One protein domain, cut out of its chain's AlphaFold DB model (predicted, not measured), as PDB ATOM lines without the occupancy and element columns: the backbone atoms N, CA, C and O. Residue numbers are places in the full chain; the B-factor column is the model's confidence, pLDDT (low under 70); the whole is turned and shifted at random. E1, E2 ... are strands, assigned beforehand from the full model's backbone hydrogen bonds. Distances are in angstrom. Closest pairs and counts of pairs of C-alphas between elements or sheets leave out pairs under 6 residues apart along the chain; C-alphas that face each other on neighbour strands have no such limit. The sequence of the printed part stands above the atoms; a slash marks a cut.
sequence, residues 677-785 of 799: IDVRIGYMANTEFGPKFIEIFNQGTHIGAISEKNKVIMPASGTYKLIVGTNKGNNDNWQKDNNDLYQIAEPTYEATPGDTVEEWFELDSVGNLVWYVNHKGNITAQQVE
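What this domain is: This is residues 677 to 785 of the 799 residues of a protein of bacterium (UniProt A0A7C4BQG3). Two strongly twisted antiparallel sheets form a sandwich that is only partly face to face: E2 E1 E5 E6 is set off toward one end, and E3 E8 E9 E10 makes the other layer. The hairpin E5 E6 is extended by the short ladder of E4 and E7, which reaches across beneath the second sheet. The printed part has 109 residues with no named helix and ten named strands, E1 to E10 in chain order; its class is all strand. It is compact, with a radius of gyration of the C-alphas of 14.0 A, and flat, spanning 37 by 35 by 19 A.

How they stand to each other: E1, residues 680 to 687, and E2, residues 690 to 697, form an antiparallel hairpin; N 685 and O 692 are 2.9 A apart, within hydrogen-bond range. E1 bends by 56 degrees at residue 683. On the other side of E1 is E5, residues 724 to 727, antiparallel, with N 682 and O 725 at 3.0 A. E5 and E6, residues 741 to 745, are a hairpin, with N 726 and O 742 at 2.8 A. E4, residues 719 to 721, runs on into E5 at 16 degrees, and E6 runs on into E7, residues 748 to 750, at 46 degrees. E4 and E7 are antiparallel, with N 720 and O 749 at 2.8 A. In the second sheet, E3, residues 710 to 713, is an edge strand beside E8, residues 756 to 763, with N 712 and O 757 at 2.9 A. E8, E9, residues 769 to 775, and E10, residues 778 to 784, form a meander, each strand the antiparallel neighbour of the one before; N 760 and O 772 are 3.1 A apart, N 773 and O 780 2.9 A. Between the sheets, the closest C-alphas of E6 and E10 are those of Ala 745 and Val 784, 6.5 A apart; those of E2 and E8 are Ile 696 and Phe 761, 7.6 A. E1 and E9 are apart.

Where its parts are: E1 begins at C-alpha 680 (87.788, 54.712, -25.618) and is 19.3 A long; E2 is 21.3 A. E3 measures 10.1 A, E4 6.3 A, E5 10.3 A, E6 12.6 A and E7 6.8 A. E8 is 23.8 A, from C-alpha 756 (63.488, 64.252, -33.089). E9 is 19.4 A, and E10, 19.6 A, ends at C-alpha 784 (75.863, 54.399, -17.018).

The domain as a whole: The farthest C-alphas, of Asp 737 and Gly 777, are 40.2 A apart. The printed part has no cut. The links E2 to E3 and E5 to E6 are long, with 12 and 13 residues. Mean pLDDT of the printed part is 83.3; residues 677 to 678, 700, 702 to 704, 736 to 739, 764 to 767 and 785 are under 70.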
ATOM      1  N   ILE A 677      90.130  59.091 -18.827       64.31
ATOM      2  CA  ILE A 677      89.746  57.732 -19.200       64.31
ATOM      3  C   ILE A 677      90.921  57.065 -19.923       64.31
ATOM      4  O   ILE A 677      91.598  57.680 -20.750       64.31
ATOM      5  N   ASP A 678      91.199  55.819 -19.582       65.38
ATOM      6  CA  ASP A 678      92.280  54.994 -20.130       65.38
ATOM      7  C   ASP A 678      91.806  54.065 -21.255       65.38
ATOM      8  O   ASP A 678      92.608  53.347 -21.851       65.38
ATOM      9  N   VAL A 679      90.526  54.158 -21.603       72.94
ATOM     10  CA  VAL A 679      89.846  53.425 -22.666       72.94
ATOM     11  C   VAL A 679      89.060  54.393 -23.546       72.94
ATOM     12  O   VAL A 679      88.706  55.489 -23.111       72.94
ATOM     13  N   ARG A 680      88.764  53.998 -24.785       86.69
ATOM     14  CA  ARG A 680      87.788  54.712 -25.618       86.69
ATOM     15  C   ARG A 680      86.389  54.340 -25.143       86.69
ATOM     16  O   ARG A 680      86.147  53.171 -24.850       86.69
ATOM     17  N   ILE A 681      85.470  55.297 -25.100       88.38
ATOM     18  CA  ILE A 681      84.058  55.072 -24.758       88.38
ATOM     19  C   ILE A 681      83.219  55.390 -25.981       88.38
ATOM     20  O   ILE A 681      83.439  56.403 -26.642       88.38
ATOM     21  N   GLY A 682      82.257  54.530 -26.280       89.56
ATOM     22  CA  GLY A 682      81.442  54.652 -27.472       89.56
ATOM     23  C   GLY A 682      80.165  53.839 -27.398       89.56
ATOM     24  O   GLY A 682      79.856  53.204 -26.387       89.56
ATOM     25  N   TYR A 683      79.423  53.851 -28.495       90.62
ATOM     26  CA  TYR A 683      78.217  53.050 -28.657       90.62
ATOM     27  C   TYR A 683      78.230  52.289 -29.978       90.62
ATOM     28  O   TYR A 683      78.951  52.627 -30.920       90.62
ATOM     29  N   MET A 684      77.426  51.233 -30.041       89.12
ATOM     30  CA  MET A 684      77.232  50.464 -31.259       89.12
ATOM     31  C   MET A 684      76.299  51.204 -32.217       89.12
ATOM     32  O   MET A 684      75.151  51.484 -31.872       89.12
ATOM     33  N   ALA A 685      76.749  51.422 -33.451       85.94
ATOM     34  CA  ALA A 685      75.895  51.844 -34.554       85.94
ATOM     35  C   ALA A 685      75.868  50.779 -35.654       85.94
ATOM     36  O   ALA A 685      76.900  50.220 -36.029       85.94
ATOM     37  N   ASN A 686      74.685  50.516 -36.209       82.00
ATOM     38  CA  ASN A 686      74.551  49.646 -37.374       82.00
ATOM     39  C   ASN A 686      74.898  50.433 -38.639       82.00
ATOM     40  O   ASN A 686      74.227  51.409 -38.966       82.00
ATOM     41  N   THR A 687      75.929  49.992 -39.355       78.56
ATOM     42  CA  THR A 687      76.338  50.564 -40.644       78.56
ATOM     43  C   THR A 687      76.070  49.578 -41.780       78.56
ATOM     44  O   THR A 687      75.821  48.394 -41.544       78.56
ATOM     45  N   GLU A 688      76.173  50.041 -43.025       78.44
ATOM     46  CA  GLU A 688      76.086  49.188 -44.221       78.44
ATOM     47  C   GLU A 688      77.167  48.087 -44.269       78.44
ATOM     48  O   GLU A 688      76.986  47.061 -44.922       78.44
ATOM     49  N   PHE A 689      78.253  48.251 -43.505       77.94
ATOM     50  CA  PHE A 689      79.344  47.284 -43.359       77.94
ATOM     51  C   PHE A 689      79.255  46.457 -42.061       77.94
ATOM     52  O   PHE A 689      80.222  45.793 -41.684       77.94
ATOM     53  N   GLY A 690      78.113  46.499 -41.366       82.25
ATOM     54  CA  GLY A 690      77.878  45.819 -40.089       82.25
ATOM     55  C   GLY A 690      77.962  46.743 -38.864       82.25
ATOM     56  O   GLY A 690      78.126  47.959 -39.003       82.25
ATOM     57  N   PRO A 691      77.806  46.195 -37.647       86.31
ATOM     58  CA  PRO A 691      77.837  46.973 -36.413       86.31
ATOM     59  C   PRO A 691      79.253  47.499 -36.119       86.31
ATOM     60  O   PRO A 691      80.241  46.757 -36.159       86.31
ATOM     61  N   LYS A 692      79.351  48.797 -35.832       88.81
ATOM     62  CA  LYS A 692      80.602  49.528 -35.594       88.81
ATOM     63  C   LYS A 692      80.579  50.244 -34.248       88.81
ATOM     64  O   LYS A 692      79.529  50.697 -33.802       88.81
ATOM     65  N   PHE A 693      81.751  50.359 -33.635       88.81
ATOM     66  CA  PHE A 693      82.007  51.205 -32.477       88.81
ATOM     67  C   PHE A 693      82.122  52.661 -32.925       88.81
ATOM     68  O   PHE A 693      83.040  53.014 -33.665       88.81
ATOM     69  N   ILE A 694      81.187  53.497 -32.480       89.50
ATOM     70  CA  ILE A 694      81.234  54.944 -32.667       89.50
ATOM     71  C   ILE A 694      81.744  55.563 -31.376       89.50
ATOM     72  O   ILE A 694      81.115  55.446 -30.326       89.50
ATOM     73  N   GLU A 695      82.910  56.192 -31.462       90.56
ATOM     74  CA  GLU A 695      83.551  56.837 -30.324       90.56
ATOM     75  C   GLU A 695      82.771  58.083 -29.884       90.56
ATOM     76  O   GLU A 695      82.436  58.942 -30.695       90.56
ATOM     77  N   ILE A 696      82.510  58.169 -28.581       91.31
ATOM     78  CA  ILE A 696      82.030  59.369 -27.891       91.31
ATOM     79  C   ILE A 696      83.233  60.114 -27.299       91.31
ATOM     80  O   ILE A 696      83.388  61.315 -27.502       91.31
ATOM     81  N   PHE A 697      84.091  59.387 -26.575       88.25
ATOM     82  CA  PHE A 697      85.281  59.921 -25.917       88.25
ATOM     83  C   PHE A 697      86.493  59.041 -26.213       88.25
ATOM     84  O   PHE A 697      86.425  57.814 -26.109       88.25
ATOM     85  N   ASN A 698      87.617  59.671 -26.546       85.31
ATOM     86  CA  ASN A 698      88.868  58.966 -26.801       85.31
ATOM     87  C   ASN A 698      89.616  58.632 -25.505       85.31
ATOM     88  O   ASN A 698      89.442  59.281 -24.469       85.31
ATOM     89  N   GLN A 699      90.526  57.663 -25.590       75.38
ATOM     90  CA  GLN A 699      91.503  57.434 -24.530       75.38
ATOM     91  C   GLN A 699      92.278  58.733 -24.253       75.38
ATOM     92  O   GLN A 699      92.857  59.340 -25.154       75.38
ATOM     93  N   GLY A 700      92.316  59.154 -22.991       65.94
ATOM     94  CA  GLY A 700      92.943  60.401 -22.567       65.94
ATOM     95  C   GLY A 700      91.988  61.592 -22.422       65.94
ATOM     96  O   GLY A 700      92.463  62.675 -22.050       65.94
ATOM     97  N   THR A 701      90.686  61.411 -22.683       73.44
ATOM     98  CA  THR A 701      89.641  62.407 -22.388       73.44
ATOM     99  C   THR A 701      89.522  62.627 -20.879       73.44
ATOM    100  O   THR A 701      89.593  61.676 -20.105       73.44
ATOM    101  N   HIS A 702      89.361  63.883 -20.459       68.88
ATOM    102  CA  HIS A 702      89.222  64.264 -19.054       68.88
ATOM    103  C   HIS A 702      87.821  63.958 -18.501       68.88
ATOM    104  O   HIS A 702      86.818  64.117 -19.195       68.88
ATOM    105  N   ILE A 703      87.757  63.552 -17.234       69.00
ATOM    106  CA  ILE A 703      86.521  63.517 -16.448       69.00
ATOM    107  C   ILE A 703      85.938  64.932 -16.368       69.00
ATOM    108  O   ILE A 703      86.673  65.860 -16.072       69.00
ATOM    109  N   GLY A 704      84.637  65.090 -16.607       68.44
ATOM    110  CA  GLY A 704      83.968  66.384 -16.787       68.44
ATOM    111  C   GLY A 704      83.728  66.745 -18.257       68.44
ATOM    112  O   GLY A 704      83.036  67.722 -18.545       68.44
ATOM    113  N   ALA A 705      84.281  65.977 -19.205       80.81
ATOM    114  CA  ALA A 705      84.061  66.215 -20.627       80.81
ATOM    115  C   ALA A 705      82.597  65.992 -21.020       80.81
ATOM    116  O   ALA A 705      81.962  65.017 -20.616       80.81
ATOM    117  N   ILE A 706      82.095  66.882 -21.873       88.38
ATOM    118  CA  ILE A 706      80.760  66.814 -22.463       88.38
ATOM    119  C   ILE A 706      80.937  66.591 -23.965       88.38
ATOM    120  O   ILE A 706      81.714  67.300 -24.609       88.38
ATOM    121  N   SER A 707      80.251  65.592 -24.517       91.44
ATOM    122  CA  SER A 707      80.270  65.312 -25.950       91.44
ATOM    123  C   SER A 707      79.519  66.390 -26.728       91.44
ATOM    124  O   SER A 707      78.691  67.126 -26.189       91.44
ATOM    125  N   GLU A 708      79.734  66.431 -28.040       90.19
ATOM    126  CA  GLU A 708      78.844  67.189 -28.914       90.19
ATOM    127  C   GLU A 708      77.406  66.660 -28.824       90.19
ATOM    128  O   GLU A 708      77.162  65.482 -28.532       90.19
ATOM    129  N   LYS A 709      76.452  67.565 -29.061       93.06
ATOM    130  CA  LYS A 709      75.024  67.256 -29.095       93.06
ATOM    131  C   LYS A 709      74.640  66.698 -30.457       93.06
ATOM    132  O   LYS A 709      74.862  67.351 -31.475       93.06
ATOM    133  N   ASN A 710      73.987  65.544 -30.460       91.00
ATOM    134  CA  ASN A 710      73.520  64.864 -31.661       91.00
ATOM    135  C   ASN A 710      71.995  64.855 -31.732       91.00
ATOM    136  O   ASN A 710      71.309  64.785 -30.716       91.00
ATOM    137  N   LYS A 711      71.448  64.913 -32.949       92.19
ATOM    138  CA  LYS A 711      70.008  64.756 -33.179       92.19
ATOM    139  C   LYS A 711      69.711  63.333 -33.617       92.19
ATOM    140  O   LYS A 711      70.248  62.878 -34.624       92.19
ATOM    141  N   VAL A 712      68.802  62.681 -32.907       89.56
ATOM    142  CA  VAL A 712      68.343  61.322 -33.198       89.56
ATOM    143  C   VAL A 712      66.863  61.369 -33.554       89.56
ATOM    144  O   VAL A 712      66.078  62.073 -32.922       89.56
ATOM    145  N   ILE A 713      66.474  60.633 -34.594       91.75
ATOM    146  CA  ILE A 713      65.068  60.452 -34.967       91.75
ATOM    147  C   ILE A 713      64.587  59.150 -34.334       91.75
ATOM    148  O   ILE A 713      65.201  58.101 -34.532       91.75
ATOM    149  N   MET A 714      63.486  59.214 -33.590       91.38
ATOM    150  CA  MET A 714      62.942  58.056 -32.890       91.38
ATOM    151  C   MET A 714      62.503  56.967 -33.880       91.38
ATOM    152  O   MET A 714      61.779  57.266 -34.839       91.38
ATOM    153  N   PRO A 715      62.898  55.700 -33.657       88.88
ATOM    154  CA  PRO A 715      62.554  54.596 -34.543       88.88
ATOM    155  C   PRO A 715      61.051  54.296 -34.526       88.88
ATOM    156  O   PRO A 715      60.322  54.690 -33.616       88.88
ATOM    157  N   ALA A 716      60.590  53.523 -35.514       88.94
ATOM    158  CA  ALA A 716      59.190  53.106 -35.632       88.94
ATOM    159  C   ALA A 716      58.658  52.360 -34.390       88.94
ATOM    160  O   ALA A 716      57.458  52.381 -34.131       88.94
ATOM    161  N   SER A 717      59.545  51.721 -33.619       90.31
ATOM    162  CA  SER A 717      59.223  51.054 -32.353       90.31
ATOM    163  C   SER A 717      58.879  52.016 -31.212       90.31
ATOM    164  O   SER A 717      58.306  51.576 -30.226       90.31
ATOM    165  N   GLY A 718      59.259  53.296 -31.306       88.44
ATOM    166  CA  GLY A 718      59.139  54.273 -30.217       88.44
ATOM    167  C   GLY A 718      60.210  54.149 -29.124       88.44
ATOM    168  O   GLY A 718      60.310  55.024 -28.270       88.44
ATOM    169  N   THR A 719      61.058  53.119 -29.172       91.12
ATOM    170  CA  THR A 719      62.139  52.886 -28.202       91.12
ATOM    171  C   THR A 719      63.495  53.036 -28.877       91.12
ATOM    172  O   THR A 719      63.826  52.273 -29.789       91.12
ATOM    173  N   TYR A 720      64.298  53.984 -28.405       89.62
ATOM    174  CA  TYR A 720      65.693  54.143 -28.791       89.62
ATOM    175  C   TYR A 720      66.591  53.456 -27.761       89.62
ATOM    176  O   TYR A 720      66.556  53.786 -26.577       89.62
ATOM    177  N   LYS A 721      67.364  52.464 -28.211       88.56
ATOM    178  CA  LYS A 721      68.261  51.658 -27.378       88.56
ATOM    179  C   LYS A 721      69.699  51.914 -27.803       88.56
ATOM    180  O   LYS A 721      70.051  51.629 -28.947       88.56
ATOM    181  N   LEU A 722      70.523  52.386 -26.876       89.19
ATOM    182  CA  LEU A 722      71.965  52.471 -27.068       89.19
ATOM    183  C   LEU A 722      72.616  51.217 -26.505       89.19
ATOM    184  O   LEU A 722      72.258  50.773 -25.423       89.19
ATOM    185  N   ILE A 723      73.591  50.663 -27.218       87.75
ATOM    186  CA  ILE A 723      74.496  49.661 -26.656       87.75
ATOM    187  C   ILE A 723      75.827  50.363 -26.431       87.75
ATOM    188  O   ILE A 723      76.539  50.648 -27.389       87.75
ATOM    189  N   VAL A 724      76.123  50.687 -25.176       87.94
ATOM    190  CA  VAL A 724      77.315  51.445 -24.782       87.94
ATOM    191  C   VAL A 724      78.422  50.479 -24.391       87.94
ATOM    192  O   VAL A 724      78.165  49.453 -23.756       87.94
ATOM    193  N   GLY A 725      79.660  50.808 -24.742       85.81
ATOM    194  CA  GLY A 725      80.814  49.983 -24.428       85.81
ATOM    195  C   GLY A 725      82.131  50.741 -24.448       85.81
ATOM    196  O   GLY A 725      82.204  51.903 -24.856       85.81
ATOM    197  N   THR A 726      83.180  50.061 -24.004       85.81
ATOM    198  CA  THR A 726      84.563  50.527 -24.074       85.81
ATOM    199  C   THR A 726      85.355  49.755 -25.115       85.81
ATOM    200  O   THR A 726      85.039  48.606 -25.425       85.81
ATOM    201  N   ASN A 727      86.378  50.401 -25.673       81.88
ATOM    202  CA  ASN A 727      87.293  49.797 -26.634       81.88
ATOM    203  C   ASN A 727      88.746  50.159 -26.290       81.88
ATOM    204  O   ASN A 727      89.095  51.339 -26.201       81.88
ATOM    205  N   LYS A 728      89.589  49.145 -26.075       74.69
ATOM    206  CA  LYS A 728      91.031  49.300 -25.794       74.69
ATOM    207  C   LYS A 728      91.905  49.252 -27.044       74.69
ATOM    208  O   LYS A 728      93.071  49.638 -26.993       74.69
ATOM    209  N   GLY A 729      91.352  48.770 -28.149       74.19
ATOM    210  CA  GLY A 729      92.056  48.572 -29.400       74.19
ATOM    211  C   GLY A 729      91.721  49.629 -30.443       74.19
ATOM    212  O   GLY A 729      90.859  50.498 -30.285       74.19
ATOM    213  N   ASN A 730      92.397  49.497 -31.580       76.94
ATOM    214  CA  ASN A 730      92.116  50.289 -32.777       76.94
ATOM    215  C   ASN A 730      91.056  49.625 -33.677       76.94
ATOM    216  O   ASN A 730      90.778  50.116 -34.768       76.94
ATOM    217  N   ASN A 731      90.502  48.480 -33.265       80.69
ATOM    218  CA  ASN A 731      89.506  47.749 -34.037       80.69
ATOM    219  C   ASN A 731      88.090  48.208 -33.677       80.69
ATOM    220  O   ASN A 731      87.569  47.864 -32.617       80.69
ATOM    221  N   ASP A 732      87.447  48.926 -34.595       84.44
ATOM    222  CA  ASP A 732      86.092  49.458 -34.412       84.44
ATOM    223  C   ASP A 732      84.975  48.470 -34.791       84.44
ATOM    224  O   ASP A 732      83.801  48.837 -34.815       84.44
ATOM    225  N   ASN A 733      85.292  47.218 -35.132       82.31
ATOM    226  CA  ASN A 733      84.261  46.217 -35.407       82.31
ATOM    227  C   ASN A 733      83.569  45.790 -34.108       82.31
ATOM    228  O   ASN A 733      84.197  45.213 -33.216       82.31
ATOM    229  N   TRP A 734      82.256  46.017 -34.028       77.50
ATOM    230  CA  TRP A 734      81.444  45.620 -32.880       77.50
ATOM    231  C   TRP A 734      80.967  44.174 -33.048       77.50
ATOM    232  O   TRP A 734      79.814  43.895 -33.372       77.50
ATOM    233  N   GLN A 735      81.895  43.232 -32.891       74.44
ATOM    234  CA  GLN A 735      81.625  41.796 -32.946       74.44
ATOM    235  C   GLN A 735      81.815  41.162 -31.571       74.44
ATOM    236  O   GLN A 735      82.661  41.597 -30.795       74.44
ATOM    237  N   LYS A 736      81.048  40.103 -31.291       59.78
ATOM    238  CA  LYS A 736      81.049  39.403 -29.996       59.78
ATOM    239  C   LYS A 736      82.415  38.801 -29.620       59.78
ATOM    240  O   LYS A 736      82.670  38.602 -28.440       59.78
ATOM    241  N   ASP A 737      83.277  38.576 -30.612       59.88
ATOM    242  CA  ASP A 737      84.608  37.973 -30.458       59.88
ATOM    243  C   ASP A 737      85.745  39.017 -30.503       59.88
ATOM    244  O   ASP A 737      86.922  38.666 -30.592       59.88
ATOM    245  N   ASN A 738      85.415  40.316 -30.480       69.75
ATOM    246  CA  ASN A 738      86.419  41.371 -30.380       69.75
ATOM    247  C   ASN A 738      86.892  41.498 -28.924       69.75
ATOM    248  O   ASN A 738      86.211  42.100 -28.099       69.75
ATOM    249  N   ASN A 739      88.074  40.952 -28.623       67.56
ATOM    250  CA  ASN A 739      88.666  40.976 -27.280       67.56
ATOM    251  C   ASN A 739      88.971  42.389 -26.754       67.56
ATOM    252  O   ASN A 739      89.163  42.551 -25.551       67.56
ATOM    253  N   ASP A 740      89.015  43.394 -27.632       72.88
ATOM    254  CA  ASP A 740      89.270  44.781 -27.249       72.88
ATOM    255  C   ASP A 740      87.995  45.525 -26.823       72.88
ATOM    256  O   ASP A 740      88.094  46.615 -26.254       72.88
ATOM    257  N   LEU A 741      86.813  44.965 -27.111       75.94
ATOM    258  CA  LEU A 741      85.521  45.625 -26.965       75.94
ATOM    259  C   LEU A 741      84.712  45.029 -25.813       75.94
ATOM    260  O   LEU A 741      84.487  43.821 -25.740       75.94
ATOM    261  N   TYR A 742      84.215  45.895 -24.937       75.25
ATOM    262  CA  TYR A 742      83.434  45.494 -23.776       75.25
ATOM    263  C   TYR A 742      82.120  46.262 -23.715       75.25
ATOM    264  O   TYR A 742      82.103  47.485 -23.623       75.25
ATOM    265  N   GLN A 743      81.002  45.541 -23.759       80.94
ATOM    266  CA  GLN A 743      79.683  46.135 -23.582       80.94
ATOM    267  C   GLN A 743      79.427  46.407 -22.096       80.94
ATOM    268  O   GLN A 743      79.555  45.512 -21.263       80.94
ATOM    269  N   ILE A 744      79.024  47.636 -21.789       74.50
ATOM    270  CA  ILE A 744      78.868  48.141 -20.424       74.50
ATOM    271  C   ILE A 744      77.396  48.240 -20.036       74.50
ATOM    272  O   ILE A 744      77.014  47.811 -18.952       74.50
ATOM    273  N   ALA A 745      76.557  48.797 -20.912       81.69
ATOM    274  CA  ALA A 745      75.145  49.001 -20.614       81.69
ATOM    275  C   ALA A 745      74.289  49.087 -21.875       81.69
ATOM    276  O   ALA A 745      74.785  49.260 -22.989       81.69
ATOM    277  N   GLU A 746      72.979  48.994 -21.662       87.31
ATOM    278  CA  GLU A 746      71.968  49.116 -22.706       87.31
ATOM    279  C   GLU A 746      70.864  50.116 -22.322       87.31
ATOM    280  O   GLU A 746      69.710  49.709 -22.147       87.31
ATOM    281  N   PRO A 747      71.182  51.407 -22.112       87.62
ATOM    282  CA  PRO A 747      70.166  52.368 -21.714       87.62
ATOM    283  C   PRO A 747      69.140  52.576 -22.838       87.62
ATOM    284  O   PRO A 747      69.433  52.431 -24.030       87.62
ATOM    285  N   THR A 748      67.909  52.901 -22.443       90.81
ATOM    286  CA  THR A 748      66.778  53.045 -23.369       90.81
ATOM    287  C   THR A 748      66.024  54.338 -23.119       90.81
ATOM    288  O   THR A 748      65.903  54.785 -21.982       90.81
ATOM    289  N   TYR A 749      65.509  54.944 -24.182       91.06
ATOM    290  CA  TYR A 749      64.640  56.111 -24.113       91.06
ATOM    291  C   TYR A 749      63.397  55.880 -24.970       91.06
ATOM    292  O   TYR A 749      63.496  55.374 -26.091       91.06
ATOM    293  N   GLU A 750      62.228  56.249 -24.453       92.44
ATOM    294  CA  GLU A 750      60.944  56.068 -25.131       92.44
ATOM    295  C   GLU A 750      60.326  57.415 -25.507       92.44
ATOM    296  O   GLU A 750      60.242  58.333 -24.692       92.44
ATOM    297  N   ALA A 751      59.879  57.528 -26.755       91.50
ATOM    298  CA  ALA A 751      59.168  58.688 -27.278       91.50
ATOM    299  C   ALA A 751      58.352  58.314 -28.523       91.50
ATOM    300  O   ALA A 751      58.450  57.210 -29.058       91.50
ATOM    301  N   THR A 752      57.522  59.245 -28.998       92.44
ATOM    302  CA  THR A 752      56.691  59.031 -30.188       92.44
ATOM    303  C   THR A 752      57.562  58.688 -31.405       92.44
ATOM    304  O   THR A 752      58.527  59.409 -31.669       92.44
ATOM    305  N   PRO A 753      57.224  57.648 -32.191       93.25
ATOM    306  CA  PRO A 753      57.925  57.345 -33.434       93.25
ATOM    307  C   PRO A 753      58.039  58.565 -34.358       93.25
ATOM    308  O   PRO A 753      57.060  59.277 -34.578       93.25
ATOM    309  N   GLY A 754      59.233  58.800 -34.907       89.31
ATOM    310  CA  GLY A 754      59.516  59.929 -35.794       89.31
ATOM    311  C   GLY A 754      59.769  61.277 -35.105       89.31
ATOM    312  O   GLY A 754      60.194  62.209 -35.790       89.31
ATOM    313  N   ASP A 755      59.573  61.405 -33.784       93.19
ATOM    314  CA  ASP A 755      60.020  62.600 -33.054       93.19
ATOM    315  C   ASP A 755      61.552  62.738 -33.163       93.19
ATOM    316  O   ASP A 755      62.288  61.750 -33.146       93.19
ATOM    317  N   THR A 756      62.054  63.972 -33.243       94.06
ATOM    318  CA  THR A 756      63.488  64.252 -33.089       94.06
ATOM    319  C   THR A 756      63.807  64.529 -31.623       94.06
ATOM    320  O   THR A 756      63.170  65.384 -31.000       94.06
ATOM    321  N   VAL A 757      64.821  63.851 -31.094       93.25
ATOM    322  CA  VAL A 757      65.413  64.113 -29.777       93.25
ATOM    323  C   VAL A 757      66.847  64.614 -29.940       93.25
ATOM    324  O   VAL A 757      67.517  64.292 -30.921       93.25
ATOM    325  N   GLU A 758      67.309  65.439 -29.007       95.81
ATOM    326  CA  GLU A 758      68.712  65.851 -28.912       95.81
ATOM    327  C   GLU A 758      69.376  65.064 -27.783       95.81
ATOM    328  O   GLU A 758      68.857  65.049 -26.670       95.81
ATOM    329  N   GLU A 759      70.509  64.429 -28.052       94.06
ATOM    330  CA  GLU A 759      71.269  63.669 -27.065       94.06
ATOM    331  C   GLU A 759      72.704  64.168 -26.922       94.06
ATOM    332  O   GLU A 759      73.280  64.716 -27.863       94.06
ATOM    333  N   TRP A 760      73.290  63.966 -25.746       94.50
ATOM    334  CA  TRP A 760      74.722  64.128 -25.505       94.50
ATOM    335  C   TRP A 760      75.155  63.269 -24.320       94.50
ATOM    336  O   TRP A 760      74.330  62.730 -23.578       94.50
ATOM    337  N   PHE A 761      76.462  63.164 -24.139       93.75
ATOM    338  CA  PHE A 761      77.076  62.403 -23.068       93.75
ATOM    339  C   PHE A 761      77.956  63.308 -22.214       93.75
ATOM    340  O   PHE A 761      78.579  64.239 -22.719       93.75
ATOM    341  N   GLU A 762      78.032  63.018 -20.925       89.12
ATOM    342  CA  GLU A 762      78.959  63.648 -19.987       89.12
ATOM    343  C   GLU A 762      79.743  62.558 -19.265       89.12
ATOM    344  O   GLU A 762      79.179  61.526 -18.907       89.12
ATOM    345  N   LEU A 763      81.031  62.785 -19.029       78.62
ATOM    346  CA  LEU A 763      81.751  62.081 -17.973       78.62
ATOM    347  C   LEU A 763      81.548  62.870 -16.685       78.62
ATOM    348  O   LEU A 763      82.137  63.937 -16.545       78.62
ATOM    349  N   ASP A 764      80.706  62.394 -15.768       67.19
ATOM    350  CA  ASP A 764      80.402  63.136 -14.535       67.19
ATOM    351  C   ASP A 764      81.642  63.301 -13.636       67.19
ATOM    352  O   ASP A 764      82.677  62.694 -13.865       67.19
ATOM    353  N   SER A 765      81.558  64.082 -12.556       55.44
ATOM    354  CA  SER A 765      82.685  64.308 -11.620       55.44
ATOM    355  C   SER A 765      83.296  63.045 -10.973       55.44
ATOM    356  O   SER A 765      84.367  63.101 -10.357       55.44
ATOM    357  N   VAL A 766      82.627  61.897 -11.094       53.34
ATOM    358  CA  VAL A 766      83.078  60.589 -10.613       53.34
ATOM    359  C   VAL A 766      83.354  59.616 -11.773       53.34
ATOM    360  O   VAL A 766      83.514  58.418 -11.544       53.34
ATOM    361  N   GLY A 767      83.450  60.167 -12.989       59.78
ATOM    362  CA  GLY A 767      83.784  59.599 -14.292       59.78
ATOM    363  C   GLY A 767      82.777  58.638 -14.899       59.78
ATOM    364  O   GLY A 767      83.133  57.979 -15.869       59.78
ATOM    365  N   ASN A 768      81.557  58.521 -14.377       72.81
ATOM    366  CA  ASN A 768      80.537  57.714 -15.045       72.81
ATOM    367  C   ASN A 768      80.082  58.390 -16.335       72.81
ATOM    368  O   ASN A 768      80.067  59.618 -16.429       72.81
ATOM    369  N   LEU A 769      79.646  57.585 -17.304       81.88
ATOM    370  CA  LEU A 769      79.004  58.117 -18.496       81.88
ATOM    371  C   LEU A 769      77.557  58.467 -18.152       81.88
ATOM    372  O   LEU A 769      76.771  57.590 -17.813       81.88
ATOM    373  N   VAL A 770      77.174  59.728 -18.265       84.56
ATOM    374  CA  VAL A 770      75.781  60.157 -18.146       84.56
ATOM    375  C   VAL A 770      75.259  60.438 -19.541       84.56
ATOM    376  O   VAL A 770      75.791  61.286 -20.253       84.56
ATOM    377  N   TRP A 771      74.225  59.708 -19.943       93.25
ATOM    378  CA  TRP A 771      73.521  59.943 -21.192       93.25
ATOM    379  C   TRP A 771      72.346  60.882 -20.948       93.25
ATOM    380  O   TRP A 771      71.451  60.578 -20.156       93.25
ATOM    381  N   TYR A 772      72.353  62.019 -21.634       93.56
ATOM    382  CA  TYR A 772      71.287  63.002 -21.577       93.56
ATOM    383  C   TYR A 772      70.455  62.968 -22.847       93.56
ATOM    384  O   TYR A 772      70.996  62.963 -23.951       93.56
ATOM    385  N   VAL A 773      69.136  63.041 -22.679       93.75
ATOM    386  CA  VAL A 773      68.180  63.176 -23.781       93.75
ATOM    387  C   VAL A 773      67.267  64.361 -23.509       93.75
ATOM    388  O   VAL A 773      66.578  64.408 -22.490       93.75
ATOM    389  N   ASN A 774      67.251  65.314 -24.437       94.12
ATOM    390  CA  ASN A 774      66.335  66.441 -24.479       94.12
ATOM    391  C   ASN A 774      65.254  66.193 -25.535       94.12
ATOM    392  O   ASN A 774      65.514  66.176 -26.743       94.12
ATOM    393  N   HIS A 775      64.015  66.054 -25.077       94.31
ATOM    394  CA  HIS A 775      62.845  65.896 -25.930       94.31
ATOM    395  C   HIS A 775      61.855  67.021 -25.638       94.31
ATOM    396  O   HIS A 775      61.278  67.096 -24.555       94.31
ATOM    397  N   LYS A 776      61.672  67.929 -26.608       89.94
ATOM    398  CA  LYS A 776      60.736  69.069 -26.512       89.94
ATOM    399  C   LYS A 776      60.967  69.964 -25.274       89.94
ATOM    400  O   LYS A 776      60.024  70.552 -24.757       89.94
ATOM    401  N   GLY A 777      62.218  70.096 -24.821       85.25
ATOM    402  CA  GLY A 777      62.603  70.927 -23.673       85.25
ATOM    403  C   GLY A 777      62.673  70.179 -22.338       85.25
ATOM    404  O   GLY A 777      63.145  70.755 -21.361       85.25
ATOM    405  N   ASN A 778      62.264  68.908 -22.293       87.75
ATOM    406  CA  ASN A 778      62.421  68.055 -21.119       87.75
ATOM    407  C   ASN A 778      63.730  67.276 -21.219       87.75
ATOM    408  O   ASN A 778      63.907  66.479 -22.141       87.75
ATOM    409  N   ILE A 779      64.632  67.503 -20.263       91.06
ATOM    410  CA  ILE A 779      65.923  66.817 -20.178       91.06
ATOM    411  C   ILE A 779      65.794  65.646 -19.206       91.06
ATOM    412  O   ILE A 779      65.395  65.822 -18.057       91.06
ATOM    413  N   THR A 780      66.170  64.463 -19.671       90.12
ATOM    414  CA  THR A 780      66.335  63.261 -18.851       90.12
ATOM    415  C   THR A 780      67.804  62.861 -18.836       90.12
ATOM    416  O   THR A 780      68.517  63.118 -19.805       90.12
ATOM    417  N   ALA A 781      68.255  62.266 -17.735       87.69
ATOM    418  CA  ALA A 781      69.625  61.804 -17.560       87.69
ATOM    419  C   ALA A 781      69.611  60.350 -17.083       87.69
ATOM    420  O   ALA A 781      68.907  60.018 -16.127       87.69
ATOM    421  N   GLN A 782      70.380  59.493 -17.746       88.50
ATOM    422  CA  GLN A 782      70.597  58.105 -17.353       88.50
ATOM    423  C   GLN A 782      72.084  57.887 -17.112       88.50
ATOM    424  O   GLN A 782      72.903  58.033 -18.018       88.50
ATOM    425  N   GLN A 783      72.431  57.547 -15.876       80.12
ATOM    426  CA  GLN A 783      73.802  57.246 -15.495       80.12
ATOM    427  C   GLN A 783      74.150  55.810 -15.898       80.12
ATOM    428  O   GLN A 783      73.420  54.867 -15.593       80.12
ATOM    429  N   VAL A 784      75.280  55.660 -16.575       74.50
ATOM    430  CA  VAL A 784      75.863  54.399 -17.018       74.50
ATOM    431  C   VAL A 784      77.213  54.244 -16.328       74.50
ATOM    432  O   VAL A 784      78.164  54.983 -16.589       74.50
ATOM    433  N   GLU A 785      77.293  53.280 -15.419       65.25
ATOM    434  CA  GLU A 785      78.528  52.972 -14.705       65.25
ATOM    435  C   GLU A 785      79.541  52.340 -15.665       65.25
ATOM    436  O   GLU A 785      79.279  51.291 -16.251       65.25
TER     437      GLU A 785